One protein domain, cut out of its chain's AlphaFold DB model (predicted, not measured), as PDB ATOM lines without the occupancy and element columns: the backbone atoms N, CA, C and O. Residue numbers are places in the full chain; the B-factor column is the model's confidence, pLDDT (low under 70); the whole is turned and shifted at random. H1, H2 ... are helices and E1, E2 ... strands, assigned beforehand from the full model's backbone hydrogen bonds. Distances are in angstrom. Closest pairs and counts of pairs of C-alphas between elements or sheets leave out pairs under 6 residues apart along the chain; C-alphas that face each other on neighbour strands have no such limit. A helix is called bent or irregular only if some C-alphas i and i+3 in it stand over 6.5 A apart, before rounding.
ATOM      1  N   GLN A  34     203.212 197.676 156.804       86.00
ATOM      2  CA  GLN A  34     202.054 197.058 157.459       86.00
ATOM      3  C   GLN A  34     201.096 196.354 156.480       86.00
ATOM      4  O   GLN A  34     200.494 195.339 156.837       86.00
ATOM      5  N   ASN A  35     200.951 196.844 155.244       89.44
ATOM      6  CA  ASN A  35     200.070 196.208 154.263       89.44
ATOM      7  C   ASN A  35     200.603 194.833 153.847       89.44
ATOM      8  O   ASN A  35     199.830 193.877 153.790       89.44
ATOM      9  N   PHE A  36     201.921 194.691 153.697       87.88
ATOM     10  CA  PHE A  36     202.535 193.390 153.452       87.88
ATOM     11  C   PHE A  36     202.366 192.443 154.651       87.88
ATOM     12  O   PHE A  36     202.090 191.262 154.453       87.88
ATOM     13  N   VAL A  37     202.433 192.943 155.895       85.25
ATOM     14  CA  VAL A  37     202.160 192.127 157.103       85.25
ATOM     15  C   VAL A  37     200.730 191.584 157.070       85.25
ATOM     16  O   VAL A  37     200.499 190.402 157.340       85.25
ATOM     17  N   ASN A  38     199.770 192.424 156.678       86.25
ATOM     18  CA  ASN A  38     198.374 192.026 156.521       86.25
ATOM     19  C   ASN A  38     198.192 190.988 155.398       86.25
ATOM     20  O   ASN A  38     197.384 190.072 155.546       86.25
ATOM     21  N   GLU A  39     198.932 191.100 154.292       89.25
ATOM     22  CA  GLU A  39     198.931 190.098 153.218       89.25
ATOM     23  C   GLU A  39     199.485 188.753 153.683       89.25
ATOM     24  O   GLU A  39     198.842 187.728 153.458       89.25
ATOM     25  N   ILE A  40     200.612 188.744 154.406       83.38
ATOM     26  CA  ILE A  40     201.124 187.511 155.013       83.38
ATOM     27  C   ILE A  40     200.076 186.923 155.935       83.38
ATOM     28  O   ILE A  40     199.819 185.735 155.852       83.38
ATOM     29  N   ARG A  41     199.399 187.715 156.771       81.38
ATOM     30  CA  ARG A  41     198.361 187.171 157.659       81.38
ATOM     31  C   ARG A  41     197.238 186.441 156.914       81.38
ATOM     32  O   ARG A  41     196.615 185.553 157.501       81.38
ATOM     33  N   ARG A  42     196.980 186.814 155.657       81.50
ATOM     34  CA  ARG A  42     195.996 186.173 154.771       81.50
ATOM     35  C   ARG A  42     196.526 184.897 154.095       81.50
ATOM     36  O   ARG A  42     195.701 184.105 153.657       81.50
ATOM     37  N   VAL A  43     197.849 184.698 154.021       76.94
ATOM     38  CA  VAL A  43     198.519 183.590 153.297       76.94
ATOM     39  C   VAL A  43     199.381 182.696 154.213       76.94
ATOM     40  O   VAL A  43     199.114 181.504 154.303       76.94
ATOM     41  N   VAL A  44     200.349 183.314 154.912       58.38
ATOM     42  CA  VAL A  44     201.364 182.846 155.898       58.38
ATOM     43  C   VAL A  44     202.453 181.924 155.285       58.38
ATOM     44  O   VAL A  44     202.094 180.902 154.719       58.38
ATOM     45  N   ALA A  45     203.789 182.169 155.295       50.28
ATOM     46  CA  ALA A  45     204.730 183.048 156.042       50.28
ATOM     47  C   ALA A  45     205.943 183.537 155.165       50.28
ATOM     48  O   ALA A  45     206.409 182.760 154.335       50.28
ATOM     49  N   GLY A  46     206.532 184.745 155.351       38.09
ATOM     50  CA  GLY A  46     207.752 185.185 154.605       38.09
ATOM     51  C   GLY A  46     208.428 186.530 155.004       38.09
ATOM     52  O   GLY A  46     207.752 187.443 155.457       38.09
ATOM     53  N   GLY A  47     209.770 186.618 154.863       49.50
ATOM     54  CA  GLY A  47     210.787 187.573 155.406       49.50
ATOM     55  C   GLY A  47     210.541 189.104 155.480       49.50
ATOM     56  O   GLY A  47     209.580 189.603 154.914       49.50
ATOM     57  N   ILE A  48     211.429 189.825 156.211       56.34
ATOM     58  CA  ILE A  48     211.378 191.224 156.763       56.34
ATOM     59  C   ILE A  48     210.030 191.602 157.384       56.34
ATOM     60  O   ILE A  48     209.920 191.777 158.594       56.34
ATOM     61  N   VAL A  49     208.985 191.602 156.568       66.19
ATOM     62  CA  VAL A  49     207.584 191.522 156.974       66.19
ATOM     63  C   VAL A  49     207.377 190.390 157.985       66.19
ATOM     64  O   VAL A  49     206.656 190.570 158.965       66.19
ATOM     65  N   ALA A  50     208.067 189.252 157.822       74.38
ATOM     66  CA  ALA A  50     208.048 188.180 158.815       74.38
ATOM     67  C   ALA A  50     208.566 188.600 160.193       74.38
ATOM     68  O   ALA A  50     208.083 188.050 161.173       74.38
ATOM     69  N   GLY A  51     209.513 189.535 160.302       76.12
ATOM     70  CA  GLY A  51     209.972 190.035 161.598       76.12
ATOM     71  C   GLY A  51     208.827 190.708 162.353       76.12
ATOM     72  O   GLY A  51     208.462 190.281 163.448       76.12
ATOM     73  N   MET A  52     208.182 191.688 161.711       82.31
ATOM     74  CA  MET A  52     206.998 192.357 162.262       82.31
ATOM     75  C   MET A  52     205.842 191.382 162.516       82.31
ATOM     76  O   MET A  52     205.215 191.424 163.575       82.31
ATOM     77  N   PHE A  53     205.576 190.474 161.577       82.06
ATOM     78  CA  PHE A  53     204.535 189.459 161.716       82.06
ATOM     79  C   PHE A  53     204.800 188.538 162.912       82.06
ATOM     80  O   PHE A  53     203.900 188.326 163.715       82.06
ATOM     81  N   SER A  54     206.035 188.057 163.079       77.94
ATOM     82  CA  SER A  54     206.430 187.170 164.184       77.94
ATOM     83  C   SER A  54     206.365 187.865 165.542       77.94
ATOM     84  O   SER A  54     206.163 187.205 166.552       77.94
ATOM     85  N   CYS A  55     206.528 189.188 165.600       82.25
ATOM     86  CA  CYS A  55     206.320 189.949 166.834       82.25
ATOM     87  C   CYS A  55     204.831 190.213 167.119       82.25
ATOM     88  O   CYS A  55     204.444 190.316 168.281       82.25
ATOM     89  N   THR A  56     204.010 190.348 166.071       84.00
ATOM     90  CA  THR A  56     202.578 190.693 166.163       84.00
ATOM     91  C   THR A  56     201.695 189.464 166.409       84.00
ATOM     92  O   THR A  56     200.720 189.553 167.149       84.00
ATOM     93  N   PHE A  57     202.049 188.326 165.807       86.38
ATOM     94  CA  PHE A  57     201.372 187.028 165.908       86.38
ATOM     95  C   PHE A  57     202.386 185.932 166.288       86.38
ATOM     96  O   PHE A  57     202.621 185.005 165.504       86.38
ATOM     97  N   PRO A  58     203.069 186.054 167.440       88.69
ATOM     98  CA  PRO A  58     204.165 185.160 167.811       88.69
ATOM     99  C   PRO A  58     203.757 183.689 167.903       88.69
ATOM    100  O   PRO A  58     204.557 182.812 167.593       88.69
ATOM    101  N   GLU A  59     202.502 183.410 168.242       88.88
ATOM    102  CA  GLU A  59     201.930 182.066 168.299       88.88
ATOM    103  C   GLU A  59     201.778 181.401 166.921       88.88
ATOM    104  O   GLU A  59     201.586 180.188 166.836       88.88
ATOM    105  N   MET A  60     201.839 182.181 165.837       88.81
ATOM    106  CA  MET A  60     201.681 181.692 164.465       88.81
ATOM    107  C   MET A  60     203.010 181.331 163.790       88.81
ATOM    108  O   MET A  60     202.998 180.883 162.642       88.81
ATOM    109  N   VAL A  61     204.152 181.539 164.457       90.12
ATOM    110  CA  VAL A  61     205.482 181.330 163.869       90.12
ATOM    111  C   VAL A  61     206.342 180.462 164.785       90.12
ATOM    112  O   VAL A  61     206.822 180.917 165.816       90.12
ATOM    113  N   ASP A  62     206.594 179.218 164.371       91.56
ATOM    114  CA  ASP A  62     207.514 178.309 165.078       91.56
ATOM    115  C   ASP A  62     208.988 178.646 164.784       91.56
ATOM    116  O   ASP A  62     209.843 178.681 165.672       91.56
ATOM    117  N   LYS A  63     209.293 178.936 163.514       93.00
ATOM    118  CA  LYS A  63     210.652 179.183 163.025       93.00
ATOM    119  C   LYS A  63     210.678 180.340 162.033       93.00
ATOM    120  O   LYS A  63     209.912 180.359 161.072       93.00
ATOM    121  N   LEU A  64     211.601 181.274 162.237       93.81
ATOM    122  CA  LEU A  64     211.861 182.419 161.371       93.81
ATOM    123  C   LEU A  64     213.254 182.286 160.753       93.81
ATOM    124  O   LEU A  64     214.247 182.238 161.471       93.81
ATOM    125  N   VAL A  65     213.330 182.266 159.422       94.94
ATOM    126  CA  VAL A  65     214.598 182.296 158.680       94.94
ATOM    127  C   VAL A  65     214.737 183.649 157.991       94.94
ATOM    128  O   VAL A  65     213.873 184.045 157.210       94.94
ATOM    129  N   LEU A  66     215.831 184.349 158.273       94.38
ATOM    130  CA  LEU A  66     216.207 185.624 157.671       94.38
ATOM    131  C   LEU A  66     217.442 185.405 156.788       94.38
ATOM    132  O   LEU A  66     218.454 184.879 157.254       94.38
ATOM    133  N   LEU A  67     217.351 185.794 155.518       94.19
ATOM    134  CA  LEU A  67     218.385 185.596 154.500       94.19
ATOM    135  C   LEU A  67     218.964 186.950 154.096       94.19
ATOM    136  O   LEU A  67     218.304 187.704 153.391       94.19
ATOM    137  N   ASP A  68     220.179 187.245 154.559       91.62
ATOM    138  CA  ASP A  68     220.886 188.515 154.346       91.62
ATOM    139  C   ASP A  68     219.989 189.745 154.587       91.62
ATOM    140  O   ASP A  68     219.978 190.710 153.826       91.62
ATOM    141  N   SER A  69     219.175 189.668 155.643       88.81
ATOM    142  CA  SER A  69     218.148 190.655 155.974       88.81
ATOM    143  C   SER A  69     218.004 190.808 157.485       88.81
ATOM    144  O   SER A  69     218.100 189.817 158.216       88.81
ATOM    145  N   SER A  70     217.674 192.007 157.954       85.19
ATOM    146  CA  SER A  70     217.234 192.241 159.329       85.19
ATOM    147  C   SER A  70     215.713 192.058 159.470       85.19
ATOM    148  O   SER A  70     214.974 192.254 158.506       85.19
ATOM    149  N   PRO A  71     215.195 191.704 160.664       84.88
ATOM    150  CA  PRO A  71     213.749 191.600 160.871       84.88
ATOM    151  C   PRO A  71     213.048 192.970 160.876       84.88
ATOM    152  O   PRO A  71     211.835 193.032 160.714       84.88
ATOM    153  N   PHE A  72     213.806 194.056 161.062       88.94
ATOM    154  CA  PHE A  72     213.333 195.439 161.047       88.94
ATOM    155  C   PHE A  72     214.418 196.365 160.495       88.94
ATOM    156  O   PHE A  72     215.610 196.077 160.630       88.94
ATOM    157  N   VAL A  73     214.004 197.493 159.922       87.19
ATOM    158  CA  VAL A  73     214.903 198.573 159.501       87.19
ATOM    159  C   VAL A  73     214.996 199.585 160.639       87.19
ATOM    160  O   VAL A  73     213.969 200.045 161.139       87.19
ATOM    161  N   LEU A  74     216.215 199.894 161.076       88.81
ATOM    162  CA  LEU A  74     216.444 200.810 162.191       88.81
ATOM    163  C   LEU A  74     216.674 202.235 161.696       88.81
ATOM    164  O   LEU A  74     217.289 202.436 160.656       88.81
ATOM    165  N   ASP A  75     216.229 203.222 162.468       85.44
ATOM    166  CA  ASP A  75     216.382 204.661 162.195       85.44
ATOM    167  C   ASP A  75     217.786 205.229 162.480       85.44
ATOM    168  O   ASP A  75     217.946 206.439 162.678       85.44
ATOM    169  N   PHE A  76     218.810 204.372 162.497       82.88
ATOM    170  CA  PHE A  76     220.200 204.759 162.722       82.88
ATOM    171  C   PHE A  76     220.593 205.924 161.812       82.88
ATOM    172  O   PHE A  76     220.530 205.803 160.597       82.88
ATOM    173  N   HIS A  77     220.982 207.054 162.410       81.50
ATOM    174  CA  HIS A  77     221.352 208.290 161.703       81.50
ATOM    175  C   HIS A  77     220.257 208.906 160.806       81.50
ATOM    176  O   HIS A  77     220.530 209.856 160.077       81.50
ATOM    177  N   GLU A  78     219.008 208.438 160.901       83.88
ATOM    178  CA  GLU A  78     217.927 208.800 159.974       83.88
ATOM    179  C   GLU A  78     216.726 209.490 160.635       83.88
ATOM    180  O   GLU A  78     215.823 209.948 159.932       83.88
ATOM    181  N   VAL A  79     216.714 209.614 161.969       85.69
ATOM    182  CA  VAL A  79     215.596 210.187 162.752       85.69
ATOM    183  C   VAL A  79     215.125 211.542 162.205       85.69
ATOM    184  O   VAL A  79     213.930 211.736 161.970       85.69
ATOM    185  N   GLU A  80     216.054 212.456 161.917       87.62
ATOM    186  CA  GLU A  80     215.746 213.794 161.383       87.62
ATOM    187  C   GLU A  80     215.162 213.754 159.957       87.62
ATOM    188  O   GLU A  80     214.435 214.655 159.535       87.62
ATOM    189  N   ASN A  81     215.424 212.681 159.205       86.38
ATOM    190  CA  ASN A  81     214.959 212.525 157.831       86.38
ATOM    191  C   ASN A  81     213.618 211.780 157.721       86.38
ATOM    192  O   ASN A  81     213.016 211.771 156.643       86.38
ATOM    193  N   LEU A  82     213.095 211.195 158.806       86.81
ATOM    194  CA  LEU A  82     211.886 210.359 158.766       86.81
ATOM    195  C   LEU A  82     210.662 211.090 158.195       86.81
ATOM    196  O   LEU A  82     209.919 210.531 157.383       86.81
ATOM    197  N   LEU A  83     210.452 212.357 158.568       89.06
ATOM    198  CA  LEU A  83     209.352 213.163 158.022       89.06
ATOM    199  C   LEU A  83     209.566 213.499 156.542       89.06
ATOM    200  O   LEU A  83     208.607 213.525 155.767       89.06
ATOM    201  N   THR A  84     210.819 213.699 156.133       89.44
ATOM    202  CA  THR A  84     211.188 213.890 154.726       89.44
ATOM    203  C   THR A  84     210.867 212.639 153.913       89.44
ATOM    204  O   THR A  84     210.299 212.754 152.827       89.44
ATOM    205  N   TYR A  85     211.145 211.443 154.438       86.50
ATOM    206  CA  TYR A  85     210.806 210.178 153.777       86.50
ATOM    207  C   TYR A  85     209.304 209.971 153.664       86.50
ATOM    208  O   TYR A  85     208.821 209.677 152.572       86.50
ATOM    209  N   LYS A  86     208.550 210.237 154.737       87.56
ATOM    210  CA  LYS A  86     207.082 210.174 154.702       87.56
ATOM    211  C   LYS A  86     206.495 211.135 153.667       87.56
ATOM    212  O   LYS A  86     205.642 210.727 152.883       87.56
ATOM    213  N   ARG A  87     206.984 212.381 153.598       91.00
ATOM    214  CA  ARG A  87     206.569 213.331 152.552       91.00
ATOM    215  C   ARG A  87     206.910 212.802 151.160       91.00
ATOM    216  O   ARG A  87     206.037 212.773 150.305       91.00
ATOM    217  N   ARG A  88     208.151 212.358 150.934       89.75
ATOM    218  CA  ARG A  88     208.593 211.823 149.633       89.75
ATOM    219  C   ARG A  88     207.757 210.624 149.188       89.75
ATOM    220  O   ARG A  88     207.431 210.554 148.012       89.75
ATOM    221  N   ALA A  89     207.390 209.723 150.097       88.62
ATOM    222  CA  ALA A  89     206.534 208.575 149.801       88.62
ATOM    223  C   ALA A  89     205.144 209.000 149.302       88.62
ATOM    224  O   ALA A  89     204.654 208.475 148.299       88.62
ATOM    225  N   ILE A  90     204.539 209.990 149.967       90.00
ATOM    226  CA  ILE A  90     203.236 210.545 149.584       90.00
ATOM    227  C   ILE A  90     203.332 211.238 148.222       90.00
ATOM    228  O   ILE A  90     202.608 210.870 147.300       90.00
ATOM    229  N   GLU A  91     204.261 212.185 148.067       92.56
ATOM    230  CA  GLU A  91     204.433 212.947 146.823       92.56
ATOM    231  C   GLU A  91     204.766 212.039 145.635       92.56
ATOM    232  O   GLU A  91     204.218 212.208 144.549       92.56
ATOM    233  N   TYR A  92     205.615 211.026 145.839       90.31
ATOM    234  CA  TYR A  92     205.946 210.050 144.805       90.31
ATOM    235  C   TYR A  92     204.721 209.244 144.367       90.31
ATOM    236  O   TYR A  92     204.494 209.069 143.171       90.31
ATOM    237  N   THR A  93     203.907 208.787 145.322       89.62
ATOM    238  CA  THR A  93     202.673 208.049 145.021       89.62
ATOM    239  C   THR A  93     201.718 208.914 144.202       89.62
ATOM    240  O   THR A  93     201.294 208.491 143.128       89.62
ATOM    241  N   LEU A  94     201.460 210.150 144.645       91.25
ATOM    242  CA  LEU A  94     200.603 211.101 143.932       91.25
ATOM    243  C   LEU A  94     201.134 211.404 142.525       91.25
ATOM    244  O   LEU A  94     200.373 211.411 141.559       91.25
ATOM    245  N   GLN A  95     202.447 211.599 142.387       91.94
ATOM    246  CA  GLN A  95     203.090 211.849 141.101       91.94
ATOM    247  C   GLN A  95     202.943 210.660 140.143       91.94
ATOM    248  O   GLN A  95     202.697 210.858 138.952       91.94
ATOM    249  N   VAL A  96     203.127 209.429 140.628       90.06
ATOM    250  CA  VAL A  96     202.995 208.218 139.807       90.06
ATOM    251  C   VAL A  96     201.542 207.986 139.403       90.06
ATOM    252  O   VAL A  96     201.307 207.654 138.245       90.06
ATOM    253  N   GLU A  97     200.580 208.199 140.303       89.75
ATOM    254  CA  GLU A  97     199.148 208.032 140.014       89.75
ATOM    255  C   GLU A  97     198.610 209.097 139.050       89.75
ATOM    256  O   GLU A  97     197.815 208.776 138.171       89.75
ATOM    257  N   ALA A  98     199.090 210.340 139.148       91.62
ATOM    258  CA  ALA A  98     198.771 211.398 138.186       91.62
ATOM    259  C   ALA A  98     199.490 211.222 136.833       91.62
ATOM    260  O   ALA A  98     199.179 211.909 135.859       91.62
ATOM    261  N   SER A  99     200.490 210.340 136.755       89.12
ATOM    262  CA  SER A  99     201.276 210.133 135.547       89.12
ATOM    263  C   SER A  99     200.536 209.243 134.552       89.12
ATOM    264  O   SER A  99     200.504 208.027 134.700       89.12
ATOM    265  N   GLU A 100     200.118 209.818 133.426       78.69
ATOM    266  CA  GLU A 100     199.612 209.063 132.266       78.69
ATOM    267  C   GLU A 100     200.714 208.309 131.497       78.69
ATOM    268  O   GLU A 100     200.491 207.821 130.389       78.69
ATOM    269  N   LYS A 101     201.941 208.223 132.040       78.00
ATOM    270  CA  LYS A 101     203.043 207.549 131.347       78.00
ATOM    271  C   LYS A 101     202.689 206.070 131.161       78.00
ATOM    272  O   LYS A 101     202.546 205.369 132.169       78.00
ATOM    273  N   ASP A 147     204.408 197.091 140.142       92.19
ATOM    274  CA  ASP A 147     203.749 198.384 140.279       92.19
ATOM    275  C   ASP A 147     204.791 199.506 140.414       92.19
ATOM    276  O   ASP A 147     205.715 199.446 141.234       92.19
ATOM    277  N   ARG A 148     204.633 200.557 139.605       90.44
ATOM    278  CA  ARG A 148     205.544 201.708 139.570       90.44
ATOM    279  C   ARG A 148     205.608 202.433 140.913       90.44
ATOM    280  O   ARG A 148     206.654 203.000 141.221       90.44
ATOM    281  N   ARG A 149     204.555 202.382 141.733       90.06
ATOM    282  CA  ARG A 149     204.529 203.002 143.069       90.06
ATOM    283  C   ARG A 149     205.532 202.364 144.039       90.06
ATOM    284  O   ARG A 149     205.922 203.008 145.001       90.06
ATOM    285  N   ILE A 150     206.011 201.150 143.750       87.81
ATOM    286  CA  ILE A 150     206.987 200.417 144.575       87.81
ATOM    287  C   ILE A 150     208.420 200.590 144.042       87.81
ATOM    288  O   ILE A 150     209.361 199.988 144.553       87.81
ATOM    289  N   THR A 151     208.641 201.400 142.999       81.56
ATOM    290  CA  THR A 151     209.975 201.518 142.371       81.56
ATOM    291  C   THR A 151     211.065 201.932 143.361       81.56
ATOM    292  O   THR A 151     212.203 201.513 143.172       81.56
ATOM    293  N   LEU A 152     210.705 202.680 144.409       79.25
ATOM    294  CA  LEU A 152     211.582 203.137 145.488       79.25
ATOM    295  C   LEU A 152     211.226 202.403 146.798       79.25
ATOM    296  O   LEU A 152     210.369 202.887 147.543       79.25
ATOM    297  N   PRO A 153     211.814 201.219 147.074       68.50
ATOM    298  CA  PRO A 153     211.475 200.406 148.243       68.50
ATOM    299  C   PRO A 153     211.633 201.147 149.574       68.50
ATOM    300  O   PRO A 153     210.858 200.921 150.497       68.50
ATOM    301  N   GLU A 154     212.595 202.065 149.665       71.25
ATOM    302  CA  GLU A 154     212.869 202.876 150.851       71.25
ATOM    303  C   GLU A 154     211.704 203.793 151.252       71.25
ATOM    304  O   GLU A 154     211.647 204.246 152.391       71.25
ATOM    305  N   LEU A 155     210.763 204.052 150.338       76.19
ATOM    306  CA  LEU A 155     209.557 204.838 150.613       76.19
ATOM    307  C   LEU A 155     208.408 203.992 151.180       76.19
ATOM    308  O   LEU A 155     207.426 204.550 151.666       76.19
ATOM    309  N   SER A 156     208.529 202.663 151.132       75.62
ATOM    310  CA  SER A 156     207.528 201.716 151.635       75.62
ATOM    311  C   SER A 156     207.933 201.045 152.950       75.62
ATOM    312  O   SER A 156     207.113 200.344 153.548       75.62
ATOM    313  N   LEU A 157     209.175 201.239 153.402       78.81
ATOM    314  CA  LEU A 157     209.705 200.655 154.632       78.81
ATOM    315  C   LEU A 157     209.521 201.609 155.816       78.81
ATOM    316  O   LEU A 157     209.859 202.789 155.746       78.81
ATOM    317  N   ASP A 158     209.008 201.070 156.920       82.62
ATOM    318  CA  ASP A 158     208.947 201.786 158.190       82.62
ATOM    319  C   ASP A 158     210.259 201.597 158.955       82.62
ATOM    320  O   ASP A 158     210.705 200.471 159.186       82.62
ATOM    321  N   PHE A 159     210.846 202.718 159.368       87.50
ATOM    322  CA  PHE A 159     211.987 202.756 160.272       87.50
ATOM    323  C   PHE A 159     211.487 202.732 161.716       87.50
ATOM    324  O   PHE A 159     210.513 203.413 162.050       87.50
ATOM    325  N   ILE A 160     212.160 201.966 162.570       90.69
ATOM    326  CA  ILE A 160     211.874 201.930 164.007       90.69
ATOM    327  C   ILE A 160     213.115 202.290 164.816       90.69
ATOM    328  O   ILE A 160     214.240 202.015 164.398       90.69
ATOM    329  N   SER A 161     212.899 202.860 166.000       92.81
ATOM    330  CA  SER A 161     213.995 203.193 166.903       92.81
ATOM    331  C   SER A 161     214.642 201.951 167.507       92.81
ATOM    332  O   SER A 161     214.031 200.876 167.585       92.81
ATOM    333  N   LYS A 162     215.877 202.103 167.999       93.31
ATOM    334  CA  LYS A 162     216.585 201.047 168.743       93.31
ATOM    335  C   LYS A 162     215.755 200.546 169.931       93.31
ATOM    336  O   LYS A 162     215.698 199.345 170.190       93.31
ATOM    337  N   GLU A 163     215.074 201.447 170.636       94.06
ATOM    338  CA  GLU A 163     214.235 201.124 171.793       94.06
ATOM    339  C   GLU A 163     213.010 200.298 171.390       94.06
ATOM    340  O   GLU A 163     212.709 199.287 172.033       94.06
ATOM    341  N   LEU A 164     212.324 200.694 170.310       94.44
ATOM    342  CA  LEU A 164     211.195 199.934 169.772       94.44
ATOM    343  C   LEU A 164     211.638 198.552 169.303       94.44
ATOM    344  O   LEU A 164     210.989 197.562 169.633       94.44
ATOM    345  N   PHE A 165     212.771 198.472 168.608       95.12
ATOM    346  CA  PHE A 165     213.346 197.208 168.171       95.12
ATOM    347  C   PHE A 165     213.576 196.255 169.346       95.12
ATOM    348  O   PHE A 165     213.076 195.130 169.324       95.12
ATOM    349  N   VAL A 166     214.249 196.716 170.408       95.31
ATOM    350  CA  VAL A 166     214.487 195.916 171.622       95.31
ATOM    351  C   VAL A 166     213.173 195.471 172.267       95.31
ATOM    352  O   VAL A 166     213.079 194.347 172.765       95.31
ATOM    353  N   HIS A 167     212.139 196.314 172.261       95.12
ATOM    354  CA  HIS A 167     210.827 195.930 172.777       95.12
ATOM    355  C   HIS A 167     210.156 194.852 171.915       95.12
ATOM    356  O   HIS A 167     209.590 193.901 172.455       95.12
ATOM    357  N   PHE A 168     210.230 194.984 170.591       94.62
ATOM    358  CA  PHE A 168     209.588 194.071 169.650       94.62
ATOM    359  C   PHE A 168     210.224 192.689 169.690       94.62
ATOM    360  O   PHE A 168     209.511 191.703 169.850       94.62
ATOM    361  N   ILE A 169     211.555 192.593 169.643       95.50
ATOM    362  CA  ILE A 169     212.228 191.287 169.603       95.50
ATOM    363  C   ILE A 169     211.998 190.450 170.870       95.50
ATOM    364  O   ILE A 169     212.047 189.228 170.802       95.50
ATOM    365  N   ARG A 170     211.662 191.069 172.014       94.81
ATOM    366  CA  ARG A 170     211.265 190.354 173.246       94.81
ATOM    367  C   ARG A 170     209.937 189.608 173.117       94.81
ATOM    368  O   ARG A 170     209.610 188.808 173.989       94.81
ATOM    369  N   LYS A 171     209.139 189.920 172.095       94.69
ATOM    370  CA  LYS A 171     207.863 189.253 171.813       94.69
ATOM    371  C   LYS A 171     208.013 188.056 170.881       94.69
ATOM    372  O   LYS A 171     207.074 187.272 170.798       94.69
ATOM    373  N   LEU A 172     209.162 187.893 170.223       93.38
ATOM    374  CA  LEU A 172     209.421 186.735 169.372       93.38
ATOM    375  C   LEU A 172     209.390 185.452 170.211       93.38
ATOM    376  O   LEU A 172     210.141 185.314 171.172       93.38
ATOM    377  N   GLN A 173     208.520 184.520 169.824       93.19
ATOM    378  CA  GLN A 173     208.488 183.156 170.366       93.19
ATOM    379  C   GLN A 173     209.187 182.152 169.440       93.19
ATOM    380  O   GLN A 173     209.637 181.104 169.902       93.19
ATOM    381  N   ALA A 174     209.295 182.491 168.151       92.94
ATOM    382  CA  ALA A 174     209.926 181.665 167.136       92.94
ATOM    383  C   ALA A 174     211.408 181.405 167.441       92.94
ATOM    384  O   ALA A 174     212.129 182.290 167.908       92.94
ATOM    385  N   HIS A 175     211.896 180.228 167.054       94.88
ATOM    386  CA  HIS A 175     213.328 180.060 166.827       94.88
ATOM    387  C   HIS A 175     213.730 180.889 165.605       94.88
ATOM    388  O   HIS A 175     213.076 180.826 164.566       94.88
ATOM    389  N   VAL A 176     214.814 181.647 165.700       95.38
ATOM    390  CA  VAL A 176     215.265 182.564 164.653       95.38
ATOM    391  C   VAL A 176     216.620 182.113 164.124       95.38
ATOM    392  O   VAL A 176     217.584 182.007 164.877       95.38
ATOM    393  N   LEU A 177     216.704 181.895 162.817       96.88
ATOM    394  CA  LEU A 177     217.950 181.712 162.085       96.88
ATOM    395  C   LEU A 177     218.193 182.942 161.215       96.88
ATOM    396  O   LEU A 177     217.397 183.240 160.328       96.88
ATOM    397  N   LEU A 178     219.310 183.628 161.433       96.69
ATOM    398  CA  LEU A 178     219.791 184.692 160.562       96.69
ATOM    399  C   LEU A 178     221.031 184.192 159.821       96.69
ATOM    400  O   LEU A 178     222.064 183.920 160.431       96.69
ATOM    401  N   ILE A 179     220.917 184.071 158.498       97.06
ATOM    402  CA  ILE A 179     222.038 183.759 157.613       97.06
ATOM    403  C   ILE A 179     222.524 185.056 156.969       97.06
ATOM    404  O   ILE A 179     221.762 185.705 156.256       97.06
ATOM    405  N   LYS A 180     223.785 185.429 157.191       96.44
ATOM    406  CA  LYS A 180     224.424 186.603 156.585       96.44
ATOM    407  C   LYS A 180     225.350 186.177 155.451       96.44
ATOM    408  O   LYS A 180     226.171 185.285 155.635       96.44
ATOM    409  N   ALA A 181     225.260 186.821 154.292       96.38
ATOM    410  CA  ALA A 181     226.243 186.627 153.234       96.38
ATOM    411  C   ALA A 181     227.464 187.530 153.474       96.38
ATOM    412  O   ALA A 181     227.304 188.711 153.797       96.38
ATOM    413  N   VAL A 182     228.680 187.010 153.271       95.00
ATOM    414  CA  VAL A 182     229.938 187.766 153.473       95.00
ATOM    415  C   VAL A 182     229.964 189.067 152.657       95.00
ATOM    416  O   VAL A 182     230.394 190.105 153.159       95.00
ATOM    417  N   HIS A 183     229.459 189.032 151.419       92.56
ATOM    418  CA  HIS A 183     229.338 190.194 150.525       92.56
ATOM    419  C   HIS A 183     227.884 190.668 150.369       92.56
ATOM    420  O   HIS A 183     227.489 191.200 149.329       92.56
ATOM    421  N   GLY A 184     227.050 190.402 151.372       91.50
ATOM    422  CA  GLY A 184     225.706 190.959 151.469       91.50
ATOM    423  C   GLY A 184     225.681 192.328 152.147       91.50
ATOM    424  O   GLY A 184     226.705 192.781 152.659       91.50
ATOM    425  N   TYR A 185     224.503 192.938 152.229       88.62
ATOM    426  CA  TYR A 185     224.352 194.307 152.732       88.62
ATOM    427  C   TYR A 185     224.318 194.372 154.268       88.62
ATOM    428  O   TYR A 185     223.890 193.430 154.940       88.62
ATOM    429  N   TYR A 186     224.800 195.481 154.814       87.00
ATOM    430  CA  TYR A 186     224.715 195.885 156.216       87.00
ATOM    431  C   TYR A 186     223.632 196.947 156.433       87.00
ATOM    432  O   TYR A 186     223.076 197.012 157.528       87.00
ATOM    433  N   ASP A 187     223.288 197.712 155.393       82.19
ATOM    434  CA  ASP A 187     222.233 198.724 155.436       82.19
ATOM    435  C   ASP A 187     221.229 198.556 154.280       82.19
ATOM    436  O   ASP A 187     221.539 198.035 153.206       82.19
ATOM    437  N   VAL A 188     219.991 199.014 154.489       73.75
ATOM    438  CA  VAL A 188     218.967 199.068 153.430       73.75
ATOM    439  C   VAL A 188     219.396 200.020 152.312       73.75
ATOM    440  O   VAL A 188     219.092 199.802 151.136       73.75
ATOM    441  N   ARG A 189     220.125 201.076 152.670       75.94
ATOM    442  CA  ARG A 189     220.740 202.028 151.762       75.94
ATOM    443  C   ARG A 189     222.169 201.625 151.469       75.94
ATOM    444  O   ARG A 189     223.065 201.775 152.288       75.94
ATOM    445  N   ARG A 190     222.405 201.237 150.217       75.31
ATOM    446  CA  ARG A 190     223.742 200.862 149.730       75.31
ATOM    447  C   ARG A 190     224.790 201.974 149.887       75.31
ATOM    448  O   ARG A 190     225.974 201.679 149.952       75.31
ATOM    449  N   GLU A 191     224.368 203.238 149.935       80.19
ATOM    450  CA  GLU A 191     225.245 204.387 150.213       80.19
ATOM    451  C   GLU A 191     225.806 204.387 151.645       80.19
ATOM    452  O   GLU A 191     226.923 204.852 151.854       80.19
ATOM    453  N   ASN A 192     225.076 203.799 152.595       80.62
ATOM    454  CA  ASN A 192     225.444 203.719 154.007       80.62
ATOM    455  C   ASN A 192     226.099 202.379 154.373       80.62
ATOM    456  O   ASN A 192     226.496 202.189 155.514       80.62
ATOM    457  N   ASP A 193     226.272 201.458 153.419       84.12
ATOM    458  CA  ASP A 193     226.672 200.060 153.664       84.12
ATOM    459  C   ASP A 193     228.071 199.890 154.292       84.12
ATOM    460  O   ASP A 193     228.432 198.817 154.778       84.12
ATOM    461  N   ALA A 194     228.879 200.956 154.282       87.44
ATOM    462  CA  ALA A 194     230.153 201.005 154.990       87.44
ATOM    463  C   ALA A 194     229.976 201.022 156.519       87.44
ATOM    464  O   ALA A 194     230.860 200.546 157.237       87.44
ATOM    465  N   ASP A 195     228.854 201.556 157.009       88.31
ATOM    466  CA  ASP A 195     228.498 201.529 158.417       88.31
ATOM    467  C   ASP A 195     227.863 200.183 158.781       88.31
ATOM    468  O   ASP A 195     226.758 199.830 158.372       88.31
ATOM    469  N   LYS A 196     228.600 199.410 159.575       91.19
ATOM    470  CA  LYS A 196     228.168 198.095 160.050       91.19
ATOM    471  C   LYS A 196     227.488 198.163 161.413       91.19
ATOM    472  O   LYS A 196     226.966 197.139 161.861       91.19
ATOM    473  N   GLU A 197     227.509 199.317 162.088       90.75
ATOM    474  CA  GLU A 197     226.956 199.482 163.434       90.75
ATOM    475  C   GLU A 197     225.485 199.043 163.523       90.75
ATOM    476  O   GLU A 197     225.176 198.262 164.432       90.75
ATOM    477  N   PRO A 198     224.585 199.419 162.586       89.19
ATOM    478  CA  PRO A 198     223.177 199.039 162.680       89.19
ATOM    479  C   PRO A 198     222.987 197.522 162.699       89.19
ATOM    480  O   PRO A 198     222.257 196.975 163.529       89.19
ATOM    481  N   PHE A 199     223.691 196.823 161.810       91.50
ATOM    482  CA  PHE A 199     223.594 195.375 161.684       91.50
ATOM    483  C   PHE A 199     224.220 194.637 162.875       91.50
ATOM    484  O   PHE A 199     223.636 193.676 163.381       91.50
ATOM    485  N   LEU A 200     225.375 195.103 163.365       93.38
ATOM    486  CA  LEU A 200     226.014 194.542 164.558       93.38
ATOM    487  C   LEU A 200     225.121 194.706 165.794       93.38
ATOM    488  O   LEU A 200     224.905 193.739 166.524       93.38
ATOM    489  N   PHE A 201     224.510 195.882 165.967       95.00
ATOM    490  CA  PHE A 201     223.536 196.125 167.030       95.00
ATOM    491  C   PHE A 201     222.350 195.150 166.958       95.00
ATOM    492  O   PHE A 201     221.956 194.577 167.976       95.00
ATOM    493  N   ILE A 202     221.796 194.918 165.761       94.56
ATOM    494  CA  ILE A 202     220.701 193.958 165.546       94.56
ATOM    495  C   ILE A 202     221.104 192.553 166.001       94.56
ATOM    496  O   ILE A 202     220.345 191.913 166.734       94.56
ATOM    497  N   ILE A 203     222.283 192.071 165.592       95.56
ATOM    498  CA  ILE A 203     222.768 190.738 165.974       95.56
ATOM    499  C   ILE A 203     222.935 190.640 167.487       95.56
ATOM    500  O   ILE A 203     222.454 189.676 168.085       95.56
ATOM    501  N   ASP A 204     223.583 191.621 168.113       97.12
ATOM    502  CA  ASP A 204     223.858 191.601 169.550       97.12
ATOM    503  C   ASP A 204     222.563 191.587 170.371       97.12
ATOM    504  O   ASP A 204     222.425 190.837 171.346       97.12
ATOM    505  N   MET A 205     221.570 192.371 169.954       97.56
ATOM    506  CA  MET A 205     220.262 192.424 170.603       97.56
ATOM    507  C   MET A 205     219.443 191.150 170.390       97.56
ATOM    508  O   MET A 205     218.856 190.647 171.353       97.56
ATOM    509  N   LEU A 206     219.436 190.572 169.183       96.81
ATOM    510  CA  LEU A 206     218.787 189.279 168.932       96.81
ATOM    511  C   LEU A 206     219.445 188.166 169.751       96.81
ATOM    512  O   LEU A 206     218.752 187.409 170.429       96.81
ATOM    513  N   LYS A 207     220.780 188.107 169.763       97.06
ATOM    514  CA  LYS A 207     221.552 187.095 170.491       97.06
ATOM    515  C   LYS A 207     221.338 187.177 171.999       97.06
ATOM    516  O   LYS A 207     221.101 186.154 172.638       97.06
ATOM    517  N   SER A 208     221.391 188.378 172.571       97.44
ATOM    518  CA  SER A 208     221.178 188.578 174.010       97.44
ATOM    519  C   SER A 208     219.730 188.329 174.441       97.44
ATOM    520  O   SER A 208     219.501 187.782 175.523       97.44
ATOM    521  N   THR A 209     218.755 188.688 173.599       96.94
ATOM    522  CA  THR A 209     217.327 188.559 173.927       96.94
ATOM    523  C   THR A 209     216.819 187.131 173.759       96.94
ATOM    524  O   THR A 209     216.177 186.604 174.667       96.94
ATOM    525  N   LEU A 210     217.113 186.494 172.622       96.00
ATOM    526  CA  LEU A 210     216.559 185.189 172.244       96.00
ATOM    527  C   LEU A 210     217.421 184.008 172.708       96.00
ATOM    528  O   LEU A 210     216.929 182.885 172.808       96.00
ATOM    529  N   LYS A 211     218.699 184.246 173.033       95.50
ATOM    530  CA  LYS A 211     219.622 183.235 173.574       95.50
ATOM    531  C   LYS A 211     219.646 181.979 172.688       95.50
ATOM    532  O   LYS A 211     219.924 182.072 171.499       95.50
ATOM    533  N   GLU A 212     219.314 180.816 173.249       94.38
ATOM    534  CA  GLU A 212     219.269 179.514 172.565       94.38
ATOM    535  C   GLU A 212     218.249 179.445 171.413       94.38
ATOM    536  O   GLU A 212     218.318 178.540 170.581       94.38
ATOM    537  N   GLN A 213     217.292 180.379 171.352       94.44
ATOM    538  CA  GLN A 213     216.338 180.467 170.248       94.44
ATOM    539  C   GLN A 213     216.923 181.171 169.018       94.44
ATOM    540  O   GLN A 213     216.311 181.089 167.959       94.44
ATOM    541  N   PHE A 214     218.091 181.817 169.113       97.12
ATOM    542  CA  PHE A 214     218.720 182.519 167.993       97.12
ATOM    543  C   PHE A 214     219.980 181.819 167.488       97.12
ATOM    544  O   PHE A 214     220.884 181.473 168.247       97.12
ATOM    545  N   GLN A 215     220.055 181.662 166.170       97.12
ATOM    546  CA  GLN A 215     221.211 181.153 165.450       97.12
ATOM    547  C   GLN A 215     221.650 182.185 164.417       97.12
ATOM    548  O   GLN A 215     220.838 182.698 163.649       97.12
ATOM    549  N   PHE A 216     222.949 182.458 164.387       97.50
ATOM    550  CA  PHE A 216     223.574 183.322 163.396       97.50
ATOM    551  C   PHE A 216     224.614 182.516 162.627       97.50
ATOM    552  O   PHE A 216     225.469 181.875 163.241       97.50
ATOM    553  N   VAL A 217     224.537 182.545 161.298       97.56
ATOM    554  CA  VAL A 217     225.487 181.853 160.425       97.56
ATOM    555  C   VAL A 217     225.927 182.794 159.315       97.56
ATOM    556  O   VAL A 217     225.096 183.414 158.663       97.56
ATOM    557  N   GLU A 218     227.230 182.880 159.080       97.62
ATOM    558  CA  GLU A 218     227.780 183.595 157.931       97.62
ATOM    559  C   GLU A 218     228.135 182.605 156.813       97.62
ATOM    560  O   GLU A 218     228.664 181.524 157.083       97.62
ATOM    561  N   VAL A 219     227.821 182.951 155.562       97.88
ATOM    562  CA  VAL A 219     228.048 182.102 154.382       97.88
ATOM    563  C   VAL A 219     228.732 182.875 153.250       97.88
ATOM    564  O   VAL A 219     228.485 184.074 153.081       97.88
ATOM    565  N   PRO A 220     229.568 182.218 152.424       97.31
ATOM    566  CA  PRO A 220     230.144 182.854 151.246       97.31
ATOM    567  C   PRO A 220     229.058 183.171 150.210       97.31
ATOM    568  O   PRO A 220     228.175 182.354 149.947       97.31
ATOM    569  N   GLY A 221     229.148 184.350 149.597       95.06
ATOM    570  CA  GLY A 221     228.213 184.806 148.570       95.06
ATOM    571  C   GLY A 221     227.833 186.273 148.735       95.06
ATOM    572  O   GLY A 221     228.385 186.987 149.576       95.06
ATOM    573  N   THR A 222     226.881 186.712 147.917       94.56
ATOM    574  CA  THR A 222     226.315 188.068 147.938       94.56
ATOM    575  C   THR A 222     224.935 188.079 148.599       94.56
ATOM    576  O   THR A 222     224.426 187.042 149.016       94.56
ATOM    577  N   HIS A 223     224.276 189.239 148.642       93.25
ATOM    578  CA  HIS A 223     222.881 189.366 149.094       93.25
ATOM    579  C   HIS A 223     221.922 188.337 148.452       93.25
ATOM    580  O   HIS A 223     221.010 187.814 149.093       93.25
ATOM    581  N   TYR A 224     222.177 187.967 147.194       93.75
ATOM    582  CA  TYR A 224     221.383 186.986 146.451       93.75
ATOM    583  C   TYR A 224     221.929 185.556 146.559       93.75
ATOM    584  O   TYR A 224     221.625 184.735 145.697       93.75
ATOM    585  N   VAL A 225     222.700 185.219 147.604       95.25
ATOM    586  CA  VAL A 225     223.264 183.868 147.818       95.25
ATOM    587  C   VAL A 225     222.198 182.773 147.725       95.25
ATOM    588  O   VAL A 225     222.431 181.711 147.164       95.25
ATOM    589  N   HIS A 226     220.982 183.054 148.189       93.56
ATOM    590  CA  HIS A 226     219.850 182.130 148.134       93.56
ATOM    591  C   HIS A 226     219.360 181.823 146.706       93.56
ATOM    592  O   HIS A 226     218.669 180.827 146.507       93.56
ATOM    593  N   MET A 227     219.706 182.655 145.720       94.06
ATOM    594  CA  MET A 227     219.414 182.434 144.301       94.06
ATOM    595  C   MET A 227     220.651 181.999 143.514       94.06
ATOM    596  O   MET A 227     220.575 181.037 142.750       94.06
ATOM    597  N   ASN A 228     221.774 182.700 143.689       94.38
ATOM    598  CA  ASN A 228     222.999 182.459 142.930       94.38
ATOM    599  C   ASN A 228     223.698 181.162 143.375       94.38
ATOM    600  O   ASN A 228     224.113 180.365 142.536       94.38
ATOM    601  N   GLU A 229     223.789 180.930 144.687       95.00
ATOM    602  CA  GLU A 229     224.474 179.788 145.300       95.00
ATOM    603  C   GLU A 229     223.603 179.102 146.378       95.00
ATOM    604  O   GLU A 229     224.027 178.963 147.533       95.00
ATOM    605  N   PRO A 230     222.381 178.637 146.044       94.25
ATOM    606  CA  PRO A 230     221.418 178.119 147.020       94.25
ATOM    607  C   PRO A 230     221.968 176.965 147.869       94.25
ATOM    608  O   PRO A 230     221.542 176.779 149.009       94.25
ATOM    609  N   GLN A 231     222.942 176.208 147.358       93.94
ATOM    610  CA  GLN A 231     223.626 175.144 148.092       93.94
ATOM    611  C   GLN A 231     224.310 175.629 149.380       93.94
ATOM    612  O   GLN A 231     224.407 174.854 150.329       93.94
ATOM    613  N   HIS A 232     224.740 176.896 149.450       95.12
ATOM    614  CA  HIS A 232     225.366 177.456 150.651       95.12
ATOM    615  C   HIS A 232     224.371 177.653 151.799       95.12
ATOM    616  O   HIS A 232     224.781 177.668 152.955       95.12
ATOM    617  N   VAL A 233     223.073 177.781 151.504       96.06
ATOM    618  CA  VAL A 233     222.039 178.049 152.517       96.06
ATOM    619  C   VAL A 233     221.076 176.883 152.718       96.06
ATOM    620  O   VAL A 233     220.586 176.684 153.828       96.06
ATOM    621  N   ALA A 234     220.832 176.066 151.689       94.06
ATOM    622  CA  ALA A 234     219.799 175.031 151.702       94.06
ATOM    623  C   ALA A 234     219.981 174.007 152.832       94.06
ATOM    624  O   ALA A 234     219.032 173.729 153.559       94.06
ATOM    625  N   SER A 235     221.200 173.489 153.034       91.75
ATOM    626  CA  SER A 235     221.477 172.513 154.102       91.75
ATOM    627  C   SER A 235     221.305 173.111 155.502       91.75
ATOM    628  O   SER A 235     220.836 172.429 156.415       91.75
ATOM    629  N   ILE A 236     221.675 174.383 155.678       95.50
ATOM    630  CA  ILE A 236     221.569 175.098 156.959       95.50
ATOM    631  C   ILE A 236     220.091 175.295 157.299       95.50
ATOM    632  O   ILE A 236     219.651 174.929 158.388       95.50
ATOM    633  N   ILE A 237     219.315 175.799 156.335       95.06
ATOM    634  CA  ILE A 237     217.868 175.982 156.470       95.06
ATOM    635  C   ILE A 237     217.189 174.639 156.727       95.06
ATOM    636  O   ILE A 237     216.391 174.532 157.653       95.06
ATOM    637  N   GLY A 238     217.522 173.605 155.951       93.44
ATOM    638  CA  GLY A 238     216.929 172.280 156.101       93.44
ATOM    639  C   GLY A 238     217.148 171.708 157.503       93.44
ATOM    640  O   GLY A 238     216.193 171.327 158.178       93.44
ATOM    641  N   SER A 239     218.390 171.760 157.988       93.19
ATOM    642  CA  SER A 239     218.745 171.320 159.344       93.19
ATOM    643  C   SER A 239     218.016 172.127 160.421       93.19
ATOM    644  O   SER A 239     217.521 171.573 161.404       93.19
ATOM    645  N   PHE A 240     217.908 173.444 160.235       94.31
ATOM    646  CA  PHE A 240     217.205 174.323 161.162       94.31
ATOM    647  C   PHE A 240     215.705 174.020 161.224       94.31
ATOM    648  O   PHE A 240     215.152 173.916 162.322       94.31
ATOM    649  N   LEU A 241     215.054 173.817 160.076       92.62
ATOM    650  CA  LEU A 241     213.628 173.497 159.996       92.62
ATOM    651  C   LEU A 241     213.308 172.120 160.590       92.62
ATOM    652  O   LEU A 241     212.291 171.979 161.260       92.62
ATOM    653  N   GLN A 242     214.192 171.133 160.424       90.44
ATOM    654  CA  GLN A 242     214.025 169.789 160.998       90.44
ATOM    655  C   GLN A 242     214.380 169.697 162.488       90.44
ATOM    656  O   GLN A 242     213.986 168.741 163.162       90.44
ATOM    657  N   SER A 243     215.145 170.654 163.026       87.31
ATOM    658  CA  SER A 243     215.527 170.627 164.438       87.31
ATOM    659  C   SER A 243     214.293 170.703 165.343       87.31
ATOM    660  O   SER A 243     213.445 171.586 165.196       87.31
TER     661      SER A 243
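What this domain is: This is residues 34 to 101 and 147 to 243 of the 251 residues of the protein "Serine hydrolase like 2" of Saimiri boliviensis boliviensis (UniProt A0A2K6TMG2). A small parallel sheet of three strands, E1, E2 and E3, is covered by a helix on each face, H7 over one and H5 over the other, and the long helix H3 lies well away from it toward one end of the longest axis. H1 and H2 make a corner on the E1 side of the sheet, H4 lies beside part of H5, and residues 147 to 161, a long stretch with no named element, lead from the cut after H3 to H4. The 165 printed residues hold seven named helices and three named strands, in the order H1, H2, E1, H3, H4, E2, H5, E3, H6, H7, and the class is mixed, helices and strands. The sheet's order is E1, E2, E3, all parallel. The whole is compact, with a radius of gyration of the C-alphas of 16.7 A, and its C-alphas span 51 by 35 by 34 A.

Where its parts are: In the sheet, E1 is residues 63 to 67, E2 is residues 175 to 183 and 25.0 A long, and E3 is residues 214 to 222 and 22.2 A long. E2 begins with C-alpha 175 at (213.328, 180.060, 166.827). E3 bends by 64 degrees at residue 219. H5, residues 197 to 213, is 22.8 A long, and H7, residues 231 to 242, is 17.0 A long. H6 is residues 225 to 228, H4 is residues 162 to 169, and H2 is residues 49 to 56. H1, residues 34 to 43, is 14.5 A long and begins with C-alpha 34 at (202.054, 197.058, 157.459). H3, residues 79 to 97, is the longest helix at 28.1 A and ends with C-alpha 97 at (199.148, 208.032, 140.014). H3, H5 and H7 are irregular: C-alphas 80 and 83 are 7.3 A apart, C-alphas 209 and 212 are 9.4 A apart, and C-alphas 232 and 235 are 7.2 A apart. H5 also has a kink of 50 degrees near residue 207.

How they stand to each other: E2 is the inner strand, with E1 and E3 as edge strands. E1 and E2 are parallel at 9 degrees, with N 64 and O 175 within hydrogen-bond range at 2.8 A. E2 and E3 are parallel at 25 degrees, with N 180 and O 217 within range at 2.8 A. H7 is on the sheet at a height of 9.5 A, over E2 and along the strands, at 6 degrees to E2 on the local plane; its closest C-alpha pair with E2 is Leu 177 and Phe 240, 7.5 A. H5 is on the opposite face at a height of 7.8 A, over E3 and along the strands, at 16 degrees to E3 on the local plane. E2, H5 and E3 form a strand-helix-strand unit, two parallel neighbour strands with a helix between them in the chain, and its crossover is right-handed. H4 touches H5, which touches it with residues 205 to 210 alone, at a shallow tilt of 28 degrees, the same way; the closest C-alphas are those of Val 166 and Met 205, 6.8 A apart. H2 only grazes the sheet with residues 50 to 54, and H6 only grazes it with residues 225 to 228. H1 touches H2, about perpendicular at 85 degrees, with the C-alphas of Val 37 and Val 49 closest at 5.5 A. H6 and H7 touch only at the corner, the closest C-alphas being those of His 226 and Val 233, 6.4 A. H3 touches no helix and is not on the sheet. Every O i to N i+4 pair is within hydrogen-bond range in H1, H2 and H4; the count is 13 of 15 in H3, 11 of 13 in H5 and 6 of 8 in H7, and H6 is too short for such a pair.

The domain as a whole: The C-alphas of Glu 100 and Glu 212 are the two farthest apart, at 53.7 A. Residues 102 to 146 are not printed, and C-alphas 101 and 147 are 12.8 A apart across this cut, which falls in the link from H3 to H4. The links from E1 to H3 and from E2 to H5 are long. Residues 73 to 74 pair with residues 159 to 160, parallel. The mean pLDDT of the printed part is 88.4; it is under 70 at residues 44 to 49 and residue 153.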